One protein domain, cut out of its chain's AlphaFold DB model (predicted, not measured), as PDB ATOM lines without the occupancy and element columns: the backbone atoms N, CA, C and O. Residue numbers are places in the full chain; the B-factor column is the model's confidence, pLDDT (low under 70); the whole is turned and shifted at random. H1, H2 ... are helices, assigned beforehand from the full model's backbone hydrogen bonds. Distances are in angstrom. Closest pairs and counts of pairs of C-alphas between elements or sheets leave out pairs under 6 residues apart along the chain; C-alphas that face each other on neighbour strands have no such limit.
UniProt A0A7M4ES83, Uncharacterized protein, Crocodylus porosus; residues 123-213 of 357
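AT A GLANCE: This is residues 123 to 213 of the 357 residues of an uncharacterized protein of Crocodylus porosus (UniProt A0A7M4ES83). From its first residue the model is a long thin arm, with helix H1 at its tip and short H2 farther along, which leads into a small helical body: the long helix H4, with short H5 folded back on it and short H3 next to both. Residues 123 to 148 stick out from that body, and the 26-residue H4 is its longest part. The printed part has 91 residues with five named helices, H1 to H5 in order along the chain, and no named strand; the class is all helix. The whole is extended, with a radius of gyration of the C-alphas of 19.1 A, and flat, spanning 55 by 39 by 18 A.

IN THESE COORDINATES: Find C-alpha 123 at (74.188, -26.962, 34.012); from there H1, residues 123 to 137, runs 20.6 A to C-alpha 137 at (55.615, -22.682, 26.137). Next comes H2, residues 144 to 150, and then H3, residues 159 to 164. Go on to C-alpha 173 at (23.441, -31.287, 42.780), where H4, residues 173 to 198, begins its 37.6 A. H5, residues 205 to 212, runs 10.5 A and ends with C-alpha 212 at (30.575, -47.941, 29.136).

HOW THE PARTS SIT: Look first at H1 and H2, which are apart from each other; H1 is also apart from H3, H4 and H5, and H2 is also apart from H3, H4 and H5. Then compare H3 with H4: they form a helical hairpin and only just touch, with 3 pairs of C-alphas within 8 A, the closest being His 164 and Arg 182 at 6.9 A. They run opposite ways at a steep tilt of 42 degrees, and H4 touches H3 with residues 182 to 186 alone. H4 and H5 are a second helical hairpin, running opposite ways at a steep tilt of 36 degrees, only just past shallow. H4 touches H5 with residues 185 to 193 alone; their closest C-alphas are those of Tyr 189 and Leu 212, 6.1 A apart. H3 and H5 also only just touch, with 3 pairs of C-alphas within 8 A, the same way at a shallow tilt of 17 degrees; the closest C-alphas are those of Ala 160 and Ala 209, 6.8 A apart. The helix packing is mostly crossed, but only just, with 1 of 3 touching pairs at a shallow tilt. In H1, H2, H3, H4 and H5 every O i to N i+4 pair is within hydrogen-bond range.

THE WHOLE: The two C-alphas farthest apart are those of Ile 124 and Gln 199, at 55.1 A. Without residues 123 to 148, which stand free, the body spans 42 by 24 by 15 A. The printed part has no cut, and its four links are short. The mean pLDDT of the printed part is 77.8; look for values under 70 at residues 137 to 138 and 140 to 157.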
ATOM      1  N   ASP A 123      75.267 -27.644  33.283       80.81
ATOM      2  CA  ASP A 123      74.188 -26.962  34.012       80.81
ATOM      3  C   ASP A 123      73.722 -25.680  33.276       80.81
ATOM      4  O   ASP A 123      72.527 -25.372  33.204       80.81
ATOM      5  N   ILE A 124      74.661 -24.921  32.690       80.88
ATOM      6  CA  ILE A 124      74.387 -23.721  31.882       80.88
ATOM      7  C   ILE A 124      73.644 -24.105  30.594       80.88
ATOM      8  O   ILE A 124      72.689 -23.422  30.201       80.88
ATOM      9  N   GLU A 125      74.036 -25.197  29.932       84.25
ATOM     10  CA  GLU A 125      73.343 -25.688  28.740       84.25
ATOM     11  C   GLU A 125      71.929 -26.186  29.077       84.25
ATOM     12  O   GLU A 125      70.990 -25.929  28.316       84.25
ATOM     13  N   GLU A 126      71.743 -26.851  30.222       84.19
ATOM     14  CA  GLU A 126      70.436 -27.304  30.703       84.19
ATOM     15  C   GLU A 126      69.508 -26.134  31.059       84.19
ATOM     16  O   GLU A 126      68.375 -26.082  30.567       84.19
ATOM     17  N   VAL A 127      69.991 -25.118  31.782       81.75
ATOM     18  CA  VAL A 127      69.235 -23.869  31.992       81.75
ATOM     19  C   VAL A 127      68.937 -23.174  30.660       81.75
ATOM     20  O   VAL A 127      67.834 -22.657  30.459       81.75
ATOM     21  N   GLY A 128      69.862 -23.222  29.698       85.75
ATOM     22  CA  GLY A 128      69.643 -22.753  28.332       85.75
ATOM     23  C   GLY A 128      68.516 -23.502  27.607       85.75
ATOM     24  O   GLY A 128      67.675 -22.866  26.960       85.75
ATOM     25  N   LYS A 129      68.456 -24.834  27.728       86.06
ATOM     26  CA  LYS A 129      67.377 -25.688  27.196       86.06
ATOM     27  C   LYS A 129      66.046 -25.357  27.876       86.06
ATOM     28  O   LYS A 129      65.082 -25.040  27.174       86.06
ATOM     29  N   HIS A 130      66.017 -25.308  29.207       73.50
ATOM     30  CA  HIS A 130      64.827 -24.979  29.989       73.50
ATOM     31  C   HIS A 130      64.292 -23.574  29.664       73.50
ATOM     32  O   HIS A 130      63.097 -23.398  29.441       73.50
ATOM     33  N   TYR A 131      65.161 -22.568  29.521       74.56
ATOM     34  CA  TYR A 131      64.761 -21.212  29.132       74.56
ATOM     35  C   TYR A 131      64.206 -21.146  27.699       74.56
ATOM     36  O   TYR A 131      63.221 -20.446  27.435       74.56
ATOM     37  N   ARG A 132      64.804 -21.883  26.749       82.88
ATOM     38  CA  ARG A 132      64.292 -21.998  25.369       82.88
ATOM     39  C   ARG A 132      62.918 -22.664  25.347       82.88
ATOM     40  O   ARG A 132      62.027 -22.168  24.656       82.88
ATOM     41  N   GLU A 133      62.729 -23.729  26.121       74.94
ATOM     42  CA  GLU A 133      61.444 -24.412  26.254       74.94
ATOM     43  C   GLU A 133      60.399 -23.541  26.956       74.94
ATOM     44  O   GLU A 133      59.305 -23.378  26.427       74.94
ATOM     45  N   TRP A 134      60.742 -22.870  28.056       71.06
ATOM     46  CA  TRP A 134      59.855 -21.923  28.730       71.06
ATOM     47  C   TRP A 134      59.437 -20.776  27.804       71.06
ATOM     48  O   TRP A 134      58.259 -20.430  27.736       71.06
ATOM     49  N   ARG A 135      60.356 -20.230  26.989       72.00
ATOM     50  CA  ARG A 135      60.000 -19.255  25.938       72.00
ATOM     51  C   ARG A 135      59.159 -19.859  24.810       72.00
ATOM     52  O   ARG A 135      58.407 -19.113  24.186       72.00
ATOM     53  N   ARG A 136      59.261 -21.161  24.526       74.06
ATOM     54  CA  ARG A 136      58.377 -21.863  23.580       74.06
ATOM     55  C   ARG A 136      56.978 -22.009  24.175       74.06
ATOM     56  O   ARG A 136      56.021 -21.573  23.549       74.06
ATOM     57  N   LEU A 137      56.869 -22.522  25.399       62.72
ATOM     58  CA  LEU A 137      55.615 -22.682  26.137       62.72
ATOM     59  C   LEU A 137      54.920 -21.338  26.381       62.72
ATOM     60  O   LEU A 137      53.724 -21.250  26.181       62.72
ATOM     61  N   LYS A 138      55.656 -20.260  26.677       62.75
ATOM     62  CA  LYS A 138      55.107 -18.897  26.822       62.75
ATOM     63  C   LYS A 138      54.625 -18.271  25.501       62.75
ATOM     64  O   LYS A 138      53.887 -17.289  25.529       62.75
ATOM     65  N   LYS A 139      55.043 -18.807  24.345       71.38
ATOM     66  CA  LYS A 139      54.510 -18.448  23.015       71.38
ATOM     67  C   LYS A 139      53.305 -19.301  22.617       71.38
ATOM     68  O   LYS A 139      52.473 -18.830  21.847       71.38
ATOM     69  N   VAL A 140      53.210 -20.538  23.109       67.88
ATOM     70  CA  VAL A 140      51.978 -21.321  22.994       67.88
ATOM     71  C   VAL A 140      50.978 -20.719  23.974       67.88
ATOM     72  O   VAL A 140      51.172 -20.775  25.181       67.88
ATOM     73  N   ALA A 141      49.892 -20.142  23.471       55.06
ATOM     74  CA  ALA A 141      48.817 -19.625  24.313       55.06
ATOM     75  C   ALA A 141      47.969 -20.772  24.902       55.06
ATOM     76  O   ALA A 141      46.773 -20.856  24.639       55.06
ATOM     77  N   LEU A 142      48.590 -21.664  25.683       55.47
ATOM     78  CA  LEU A 142      47.860 -22.526  26.608       55.47
ATOM     79  C   LEU A 142      47.281 -21.621  27.688       55.47
ATOM     80  O   LEU A 142      48.012 -20.851  28.319       55.47
ATOM     81  N   ASN A 143      45.972 -21.690  27.896       61.38
ATOM     82  CA  ASN A 143      45.343 -20.924  28.954       61.38
ATOM     83  C   ASN A 143      45.900 -21.448  30.295       61.38
ATOM     84  O   ASN A 143      45.837 -22.658  30.522       61.38
ATOM     85  N   PRO A 144      46.450 -20.617  31.202       47.84
ATOM     86  CA  PRO A 144      47.040 -21.121  32.450       47.84
ATOM     87  C   PRO A 144      46.063 -21.954  33.292       47.84
ATOM     88  O   PRO A 144      46.482 -22.826  34.049       47.84
ATOM     89  N   LEU A 145      44.758 -21.718  33.115       51.53
ATOM     90  CA  LEU A 145      43.683 -22.513  33.698       51.53
ATOM     91  C   LEU A 145      43.574 -23.923  33.082       51.53
ATOM     92  O   LEU A 145      43.419 -24.882  33.826       51.53
ATOM     93  N   GLU A 146      43.716 -24.066  31.760       55.97
ATOM     94  CA  GLU A 146      43.724 -25.367  31.065       55.97
ATOM     95  C   GLU A 146      44.950 -26.197  31.463       55.97
ATOM     96  O   GLU A 146      44.827 -27.392  31.721       55.97
ATOM     97  N   TRP A 147      46.119 -25.559  31.586       50.91
ATOM     98  CA  TRP A 147      47.328 -26.218  32.091       50.91
ATOM     99  C   TRP A 147      47.158 -26.655  33.556       50.91
ATOM    100  O   TRP A 147      47.456 -27.796  33.905       50.91
ATOM    101  N   ALA A 148      46.591 -25.796  34.409       49.28
ATOM    102  CA  ALA A 148      46.298 -26.146  35.797       49.28
ATOM    103  C   ALA A 148      45.253 -27.274  35.926       49.28
ATOM    104  O   ALA A 148      45.375 -28.104  36.824       49.28
ATOM    105  N   GLU A 149      44.252 -27.353  35.043       56.56
ATOM    106  CA  GLU A 149      43.324 -28.493  34.988       56.56
ATOM    107  C   GLU A 149      43.986 -29.773  34.463       56.56
ATOM    108  O   GLU A 149      43.721 -30.857  34.987       56.56
ATOM    109  N   GLN A 150      44.900 -29.673  33.493       51.69
ATOM    110  CA  GLN A 150      45.708 -30.810  33.044       51.69
ATOM    111  C   GLN A 150      46.587 -31.373  34.171       51.69
ATOM    112  O   GLN A 150      46.666 -32.591  34.309       51.69
ATOM    113  N   CYS A 151      47.169 -30.517  35.016       45.41
ATOM    114  CA  CYS A 151      48.002 -30.923  36.153       45.41
ATOM    115  C   CYS A 151      47.225 -31.398  37.398       45.41
ATOM    116  O   CYS A 151      47.841 -31.920  38.325       45.41
ATOM    117  N   ARG A 152      45.897 -31.218  37.464       50.12
ATOM    118  CA  ARG A 152      45.080 -31.569  38.647       50.12
ATOM    119  C   ARG A 152      44.618 -33.025  38.705       50.12
ATOM    120  O   ARG A 152      44.223 -33.473  39.779       50.12
ATOM    121  N   LEU A 153      44.643 -33.753  37.588       55.84
ATOM    122  CA  LEU A 153      44.234 -35.159  37.517       55.84
ATOM    123  C   LEU A 153      45.408 -36.039  37.090       55.84
ATOM    124  O   LEU A 153      46.034 -35.784  36.062       55.84
ATOM    125  N   VAL A 154      45.642 -37.123  37.833       58.78
ATOM    126  CA  VAL A 154      46.474 -38.236  37.360       58.78
ATOM    127  C   VAL A 154      45.788 -38.833  36.135       58.78
ATOM    128  O   VAL A 154      44.651 -39.293  36.226       58.78
ATOM    129  N   ARG A 155      46.471 -38.783  34.992       65.06
ATOM    130  CA  ARG A 155      45.996 -39.324  33.716       65.06
ATOM    131  C   ARG A 155      46.417 -40.785  33.592       65.06
ATOM    132  O   ARG A 155      47.583 -41.104  33.819       65.06
ATOM    133  N   CYS A 156      45.487 -41.655  33.219       66.00
ATOM    134  CA  CYS A 156      45.763 -43.066  32.944       66.00
ATOM    135  C   CYS A 156      46.457 -43.276  31.588       66.00
ATOM    136  O   CYS A 156      46.945 -44.370  31.321       66.00
ATOM    137  N   GLY A 157      46.495 -42.252  30.726       69.81
ATOM    138  CA  GLY A 157      47.122 -42.305  29.403       69.81
ATOM    139  C   GLY A 157      46.165 -42.742  28.292       69.81
ATOM    140  O   GLY A 157      46.414 -42.435  27.126       69.81
ATOM    141  N   ASP A 158      45.039 -43.374  28.638       78.12
ATOM    142  CA  ASP A 158      43.896 -43.517  27.738       78.12
ATOM    143  C   ASP A 158      42.977 -42.295  27.854       78.12
ATOM    144  O   ASP A 158      42.298 -42.072  28.860       78.12
ATOM    145  N   ARG A 159      42.911 -41.538  26.758       78.25
ATOM    146  CA  ARG A 159      42.071 -40.353  26.623       78.25
ATOM    147  C   ARG A 159      40.586 -40.629  26.875       78.25
ATOM    148  O   ARG A 159      39.910 -39.747  27.393       78.25
ATOM    149  N   ALA A 160      40.055 -41.800  26.519       81.69
ATOM    150  CA  ALA A 160      38.632 -42.095  26.714       81.69
ATOM    151  C   ALA A 160      38.276 -42.203  28.206       81.69
ATOM    152  O   ALA A 160      37.274 -41.641  28.651       81.69
ATOM    153  N   VAL A 161      39.136 -42.867  28.984       82.75
ATOM    154  CA  VAL A 161      39.054 -42.942  30.450       82.75
ATOM    155  C   VAL A 161      39.286 -41.566  31.078       82.75
ATOM    156  O   VAL A 161      38.520 -41.137  31.943       82.75
ATOM    157  N   ASP A 162      40.308 -40.856  30.612       82.06
ATOM    158  CA  ASP A 162      40.717 -39.560  31.150       82.06
ATOM    159  C   ASP A 162      39.681 -38.448  30.904       82.06
ATOM    160  O   ASP A 162      39.475 -37.616  31.788       82.06
ATOM    161  N   ASP A 163      39.011 -38.431  29.746       79.88
ATOM    162  CA  ASP A 163      37.926 -37.488  29.432       79.88
ATOM    163  C   ASP A 163      36.629 -37.854  30.190       79.88
ATOM    164  O   ASP A 163      35.867 -36.965  30.576       79.88
ATOM    165  N   HIS A 164      36.381 -39.145  30.458       83.62
ATOM    166  CA  HIS A 164      35.227 -39.615  31.239       83.62
ATOM    167  C   HIS A 164      35.338 -39.293  32.736       83.62
ATOM    168  O   HIS A 164      34.336 -38.997  33.391       83.62
ATOM    169  N   CYS A 165      36.549 -39.347  33.289       80.81
ATOM    170  CA  CYS A 165      36.819 -39.083  34.704       80.81
ATOM    171  C   CYS A 165      36.849 -37.587  35.066       80.81
ATOM    172  O   CYS A 165      37.011 -37.251  36.242       80.81
ATOM    173  N   LEU A 166      36.673 -36.681  34.095       80.44
ATOM    174  CA  LEU A 166      36.587 -35.247  34.362       80.44
ATOM    175  C   LEU A 166      35.311 -34.889  35.152       80.44
ATOM    176  O   LEU A 166      34.218 -35.376  34.820       80.44
ATOM    177  N   PRO A 167      35.419 -33.998  36.162       80.06
ATOM    178  CA  PRO A 167      34.261 -33.402  36.815       80.06
ATOM    179  C   PRO A 167      33.306 -32.792  35.790       80.06
ATOM    180  O   PRO A 167      33.732 -32.204  34.797       80.06
ATOM    181  N   SER A 168      32.004 -32.937  36.023       79.31
ATOM    182  CA  SER A 168      31.008 -32.385  35.121       79.31
ATOM    183  C   SER A 168      31.030 -30.863  35.113       79.31
ATOM    184  O   SER A 168      31.185 -30.227  36.151       79.31
ATOM    185  N   MET A 169      30.819 -30.296  33.925       74.00
ATOM    186  CA  MET A 169      30.766 -28.847  33.697       74.00
ATOM    187  C   MET A 169      29.420 -28.216  34.090       74.00
ATOM    188  O   MET A 169      29.244 -27.004  33.942       74.00
ATOM    189  N   MET A 170      28.468 -29.028  34.555       71.81
ATOM    190  CA  MET A 170      27.252 -28.570  35.224       71.81
ATOM    191  C   MET A 170      27.589 -28.035  36.625       71.81
ATOM    192  O   MET A 170      28.622 -28.375  37.194       71.81
ATOM    193  N   GLU A 171      26.697 -27.243  37.217       74.94
ATOM    194  CA  GLU A 171      26.854 -26.718  38.581       74.94
ATOM    195  C   GLU A 171      25.748 -27.270  39.507       74.94
ATOM    196  O   GLU A 171      24.631 -27.549  39.063       74.94
ATOM    197  N   GLY A 172      26.060 -27.450  40.797       82.19
ATOM    198  CA  GLY A 172      25.130 -27.936  41.830       82.19
ATOM    199  C   GLY A 172      24.886 -29.455  41.853       82.19
ATOM    200  O   GLY A 172      25.637 -30.238  41.276       82.19
ATOM    201  N   GLU A 173      23.801 -29.875  42.513       85.62
ATOM    202  CA  GLU A 173      23.441 -31.287  42.780       85.62
ATOM    203  C   GLU A 173      23.386 -32.174  41.519       85.62
ATOM    204  O   GLU A 173      23.668 -33.377  41.559       85.62
ATOM    205  N   VAL A 174      23.045 -31.578  40.371       82.94
ATOM    206  CA  VAL A 174      23.025 -32.256  39.066       82.94
ATOM    207  C   VAL A 174      24.437 -32.682  38.655       82.94
ATOM    208  O   VAL A 174      24.625 -33.801  38.181       82.94
ATOM    209  N   ALA A 175      25.439 -31.830  38.886       80.50
ATOM    210  CA  ALA A 175      26.839 -32.124  38.596       80.50
ATOM    211  C   ALA A 175      27.365 -33.257  39.482       80.50
ATOM    212  O   ALA A 175      27.993 -34.192  38.990       80.50
ATOM    213  N   GLU A 176      27.050 -33.223  40.779       84.00
ATOM    214  CA  GLU A 176      27.416 -34.281  41.727       84.00
ATOM    215  C   GLU A 176      26.777 -35.625  41.361       84.00
ATOM    216  O   GLU A 176      27.446 -36.662  41.382       84.00
ATOM    217  N   SER A 177      25.507 -35.608  40.948       88.00
ATOM    218  CA  SER A 177      24.788 -36.796  40.478       88.00
ATOM    219  C   SER A 177      25.431 -37.394  39.221       88.00
ATOM    220  O   SER A 177      25.644 -38.607  39.153       88.00
ATOM    221  N   ILE A 178      25.811 -36.550  38.253       85.25
ATOM    222  CA  ILE A 178      26.539 -36.962  37.043       85.25
ATOM    223  C   ILE A 178      27.921 -37.523  37.405       85.25
ATOM    224  O   ILE A 178      28.288 -38.594  36.923       85.25
ATOM    225  N   ASN A 179      28.668 -36.862  38.292       86.62
ATOM    226  CA  ASN A 179      29.993 -37.306  38.736       86.62
ATOM    227  C   ASN A 179      29.927 -38.663  39.446       86.62
ATOM    228  O   ASN A 179      30.733 -39.553  39.170       86.62
ATOM    229  N   ARG A 180      28.927 -38.866  40.309       88.38
ATOM    230  CA  ARG A 180      28.683 -40.147  40.985       88.38
ATOM    231  C   ARG A 180      28.331 -41.252  39.991       88.38
ATOM    232  O   ARG A 180      28.833 -42.367  40.123       88.38
ATOM    233  N   TYR A 181      27.523 -40.947  38.974       90.75
ATOM    234  CA  TYR A 181      27.224 -41.879  37.886       90.75
ATOM    235  C   TYR A 181      28.476 -42.231  37.063       90.75
ATOM    236  O   TYR A 181      28.741 -43.416  36.867       90.75
ATOM    237  N   ARG A 182      29.300 -41.245  36.670       88.56
ATOM    238  CA  ARG A 182      30.592 -41.459  35.982       88.56
ATOM    239  C   ARG A 182      31.522 -42.365  36.791       88.56
ATOM    240  O   ARG A 182      32.039 -43.348  36.272       88.56
ATOM    241  N   GLN A 183      31.654 -42.132  38.097       88.31
ATOM    242  CA  GLN A 183      32.441 -43.005  38.978       88.31
ATOM    243  C   GLN A 183      31.922 -44.456  39.008       88.31
ATOM    244  O   GLN A 183      32.723 -45.392  39.025       88.31
ATOM    245  N   VAL A 184      30.602 -44.672  39.007       91.12
ATOM    246  CA  VAL A 184      29.998 -46.020  38.964       91.12
ATOM    247  C   VAL A 184      30.178 -46.684  37.593       91.12
ATOM    248  O   VAL A 184      30.482 -47.881  37.532       91.12
ATOM    249  N   ALA A 185      30.060 -45.922  36.502       90.38
ATOM    250  CA  ALA A 185      30.319 -46.394  35.144       90.38
ATOM    251  C   ALA A 185      31.789 -46.811  34.973       90.38
ATOM    252  O   ALA A 185      32.061 -47.943  34.578       90.38
ATOM    253  N   HIS A 186      32.736 -45.972  35.405       89.50
ATOM    254  CA  HIS A 186      34.168 -46.279  35.392       89.50
ATOM    255  C   HIS A 186      34.523 -47.520  36.234       89.50
ATOM    256  O   HIS A 186      35.281 -48.381  35.791       89.50
ATOM    257  N   ARG A 187      33.939 -47.681  37.433       91.06
ATOM    258  CA  ARG A 187      34.129 -48.901  38.248       91.06
ATOM    259  C   ARG A 187      33.613 -50.155  37.540       91.06
ATOM    260  O   ARG A 187      34.259 -51.199  37.610       91.06
ATOM    261  N   SER A 188      32.472 -50.049  36.859       91.38
ATOM    262  CA  SER A 188      31.922 -51.136  36.041       91.38
ATOM    263  C   SER A 188      32.847 -51.469  34.869       91.38
ATOM    264  O   SER A 188      33.169 -52.637  34.678       91.38
ATOM    265  N   TYR A 189      33.355 -50.452  34.166       91.31
ATOM    266  CA  TYR A 189      34.343 -50.593  33.094       91.31
ATOM    267  C   TYR A 189      35.597 -51.344  33.558       91.31
ATOM    268  O   TYR A 189      35.897 -52.401  33.010       91.31
ATOM    269  N   VAL A 190      36.268 -50.888  34.623       90.94
ATOM    270  CA  VAL A 190      37.483 -51.543  35.149       90.94
ATOM    271  C   VAL A 190      37.213 -52.996  35.566       90.94
ATOM    272  O   VAL A 190      38.031 -53.879  35.303       90.94
ATOM    273  N   LYS A 191      36.050 -53.278  36.172       92.56
ATOM    274  CA  LYS A 191      35.647 -54.652  36.512       92.56
ATOM    275  C   LYS A 191      35.454 -55.509  35.256       92.56
ATOM    276  O   LYS A 191      35.919 -56.645  35.234       92.56
ATOM    277  N   CYS A 192      34.807 -54.979  34.221       89.38
ATOM    278  CA  CYS A 192      34.620 -55.673  32.950       89.38
ATOM    279  C   CYS A 192      35.950 -55.907  32.218       89.38
ATOM    280  O   CYS A 192      36.182 -57.032  31.795       89.38
ATOM    281  N   VAL A 193      36.860 -54.924  32.153       89.31
ATOM    282  CA  VAL A 193      38.215 -55.101  31.586       89.31
ATOM    283  C   VAL A 193      38.944 -56.247  32.290       89.31
ATOM    284  O   VAL A 193      39.481 -57.136  31.630       89.31
ATOM    285  N   LYS A 194      38.923 -56.271  33.631       91.88
ATOM    286  CA  LYS A 194      39.544 -57.344  34.417       91.88
ATOM    287  C   LYS A 194      38.932 -58.717  34.098       91.88
ATOM    288  O   LYS A 194      39.675 -59.642  33.790       91.88
ATOM    289  N   LEU A 195      37.602 -58.830  34.096       91.88
ATOM    290  CA  LEU A 195      36.905 -60.083  33.786       91.88
ATOM    291  C   LEU A 195      37.141 -60.551  32.339       91.88
ATOM    292  O   LEU A 195      37.332 -61.740  32.117       91.88
ATOM    293  N   CYS A 196      37.175 -59.648  31.355       88.50
ATOM    294  CA  CYS A 196      37.468 -59.999  29.961       88.50
ATOM    295  C   CYS A 196      38.897 -60.536  29.791       88.50
ATOM    296  O   CYS A 196      39.087 -61.506  29.059       88.50
ATOM    297  N   ARG A 197      39.876 -59.954  30.504       87.94
ATOM    298  CA  ARG A 197      41.265 -60.447  30.547       87.94
ATOM    299  C   ARG A 197      41.366 -61.815  31.235       87.94
ATOM    300  O   ARG A 197      42.070 -62.683  30.739       87.94
ATOM    301  N   GLU A 198      40.642 -62.034  32.334       91.56
ATOM    302  CA  GLU A 198      40.612 -63.323  33.051       91.56
ATOM    303  C   GLU A 198      39.931 -64.442  32.242       91.56
ATOM    304  O   GLU A 198      40.378 -65.584  32.267       91.56
ATOM    305  N   GLN A 199      38.862 -64.120  31.509       88.94
ATOM    306  CA  GLN A 199      38.057 -65.081  30.744       88.94
ATOM    307  C   GLN A 199      38.489 -65.215  29.269       88.94
ATOM    308  O   GLN A 199      37.815 -65.896  28.501       88.94
ATOM    309  N   ASN A 200      39.590 -64.567  28.860       79.12
ATOM    310  CA  ASN A 200      40.118 -64.556  27.483       79.12
ATOM    311  C   ASN A 200      39.059 -64.255  26.400       79.12
ATOM    312  O   ASN A 200      39.082 -64.815  25.302       79.12
ATOM    313  N   ILE A 201      38.115 -63.360  26.699       84.44
ATOM    314  CA  ILE A 201      37.061 -62.983  25.752       84.44
ATOM    315  C   ILE A 201      37.659 -61.992  24.737       84.44
ATOM    316  O   ILE A 201      38.239 -60.993  25.169       84.44
ATOM    317  N   PRO A 202      37.489 -62.184  23.411       78.81
ATOM    318  CA  PRO A 202      38.026 -61.296  22.374       78.81
ATOM    319  C   PRO A 202      37.225 -59.982  22.237       78.81
ATOM    320  O   PRO A 202      36.785 -59.601  21.155       78.81
ATOM    321  N   VAL A 203      37.017 -59.278  23.352       77.62
ATOM    322  CA  VAL A 203      36.433 -57.932  23.407       77.62
ATOM    323  C   VAL A 203      37.574 -56.925  23.502       77.62
ATOM    324  O   VAL A 203      38.296 -56.886  24.496       77.62
ATOM    325  N   THR A 204      37.738 -56.103  22.467       82.38
ATOM    326  CA  THR A 204      38.713 -55.005  22.459       82.38
ATOM    327  C   THR A 204      38.401 -54.003  23.570       82.38
ATOM    328  O   THR A 204      37.256 -53.585  23.727       82.38
ATOM    329  N   GLU A 205      39.421 -53.554  24.299       84.62
ATOM    330  CA  GLU A 205      39.266 -52.550  25.362       84.62
ATOM    331  C   GLU A 205      38.577 -51.270  24.839       84.62
ATOM    332  O   GLU A 205      37.613 -50.798  25.440       84.62
ATOM    333  N   ASP A 206      38.925 -50.831  23.624       83.56
ATOM    334  CA  ASP A 206      38.271 -49.752  22.871       83.56
ATOM    335  C   ASP A 206      36.747 -49.882  22.718       83.56
ATOM    336  O   ASP A 206      36.043 -48.868  22.679       83.56
ATOM    337  N   THR A 207      36.211 -51.096  22.531       86.56
ATOM    338  CA  THR A 207      34.759 -51.282  22.349       86.56
ATOM    339  C   THR A 207      34.049 -51.206  23.689       86.56
ATOM    340  O   THR A 207      33.015 -50.548  23.794       86.56
ATOM    341  N   LEU A 208      34.650 -51.775  24.734       86.31
ATOM    342  CA  LEU A 208      34.162 -51.669  26.102       86.31
ATOM    343  C   LEU A 208      34.207 -50.214  26.606       86.31
ATOM    344  O   LEU A 208      33.250 -49.756  27.231       86.31
ATOM    345  N   ALA A 209      35.261 -49.470  26.261       86.12
ATOM    346  CA  ALA A 209      35.393 -48.045  26.542       86.12
ATOM    347  C   ALA A 209      34.268 -47.246  25.866       86.12
ATOM    348  O   ALA A 209      33.553 -46.512  26.539       86.12
ATOM    349  N   LYS A 210      34.021 -47.454  24.564       84.00
ATOM    350  CA  LYS A 210      32.939 -46.772  23.820       84.00
ATOM    351  C   LYS A 210      31.525 -47.097  24.320       84.00
ATOM    352  O   LYS A 210      30.626 -46.282  24.131       84.00
ATOM    353  N   VAL A 211      31.310 -48.279  24.905       86.44
ATOM    354  CA  VAL A 211      29.993 -48.721  25.401       86.44
ATOM    355  C   VAL A 211      29.725 -48.257  26.837       86.44
ATOM    356  O   VAL A 211      28.586 -47.925  27.158       86.44
ATOM    357  N   LEU A 212      30.743 -48.239  27.706       86.25
ATOM    358  CA  LEU A 212      30.575 -47.941  29.136       86.25
ATOM    359  C   LEU A 212      31.002 -46.523  29.541       86.25
ATOM    360  O   LEU A 212      30.466 -45.991  30.515       86.25
ATOM    361  N   LEU A 213      31.948 -45.910  28.828       88.75
ATOM    362  CA  LEU A 213      32.471 -44.583  29.145       88.75
ATOM    363  C   LEU A 213      31.797 -43.531  28.262       88.75
ATOM    364  O   LEU A 213      31.899 -43.529  27.036       88.75
TER     365      LEU A 213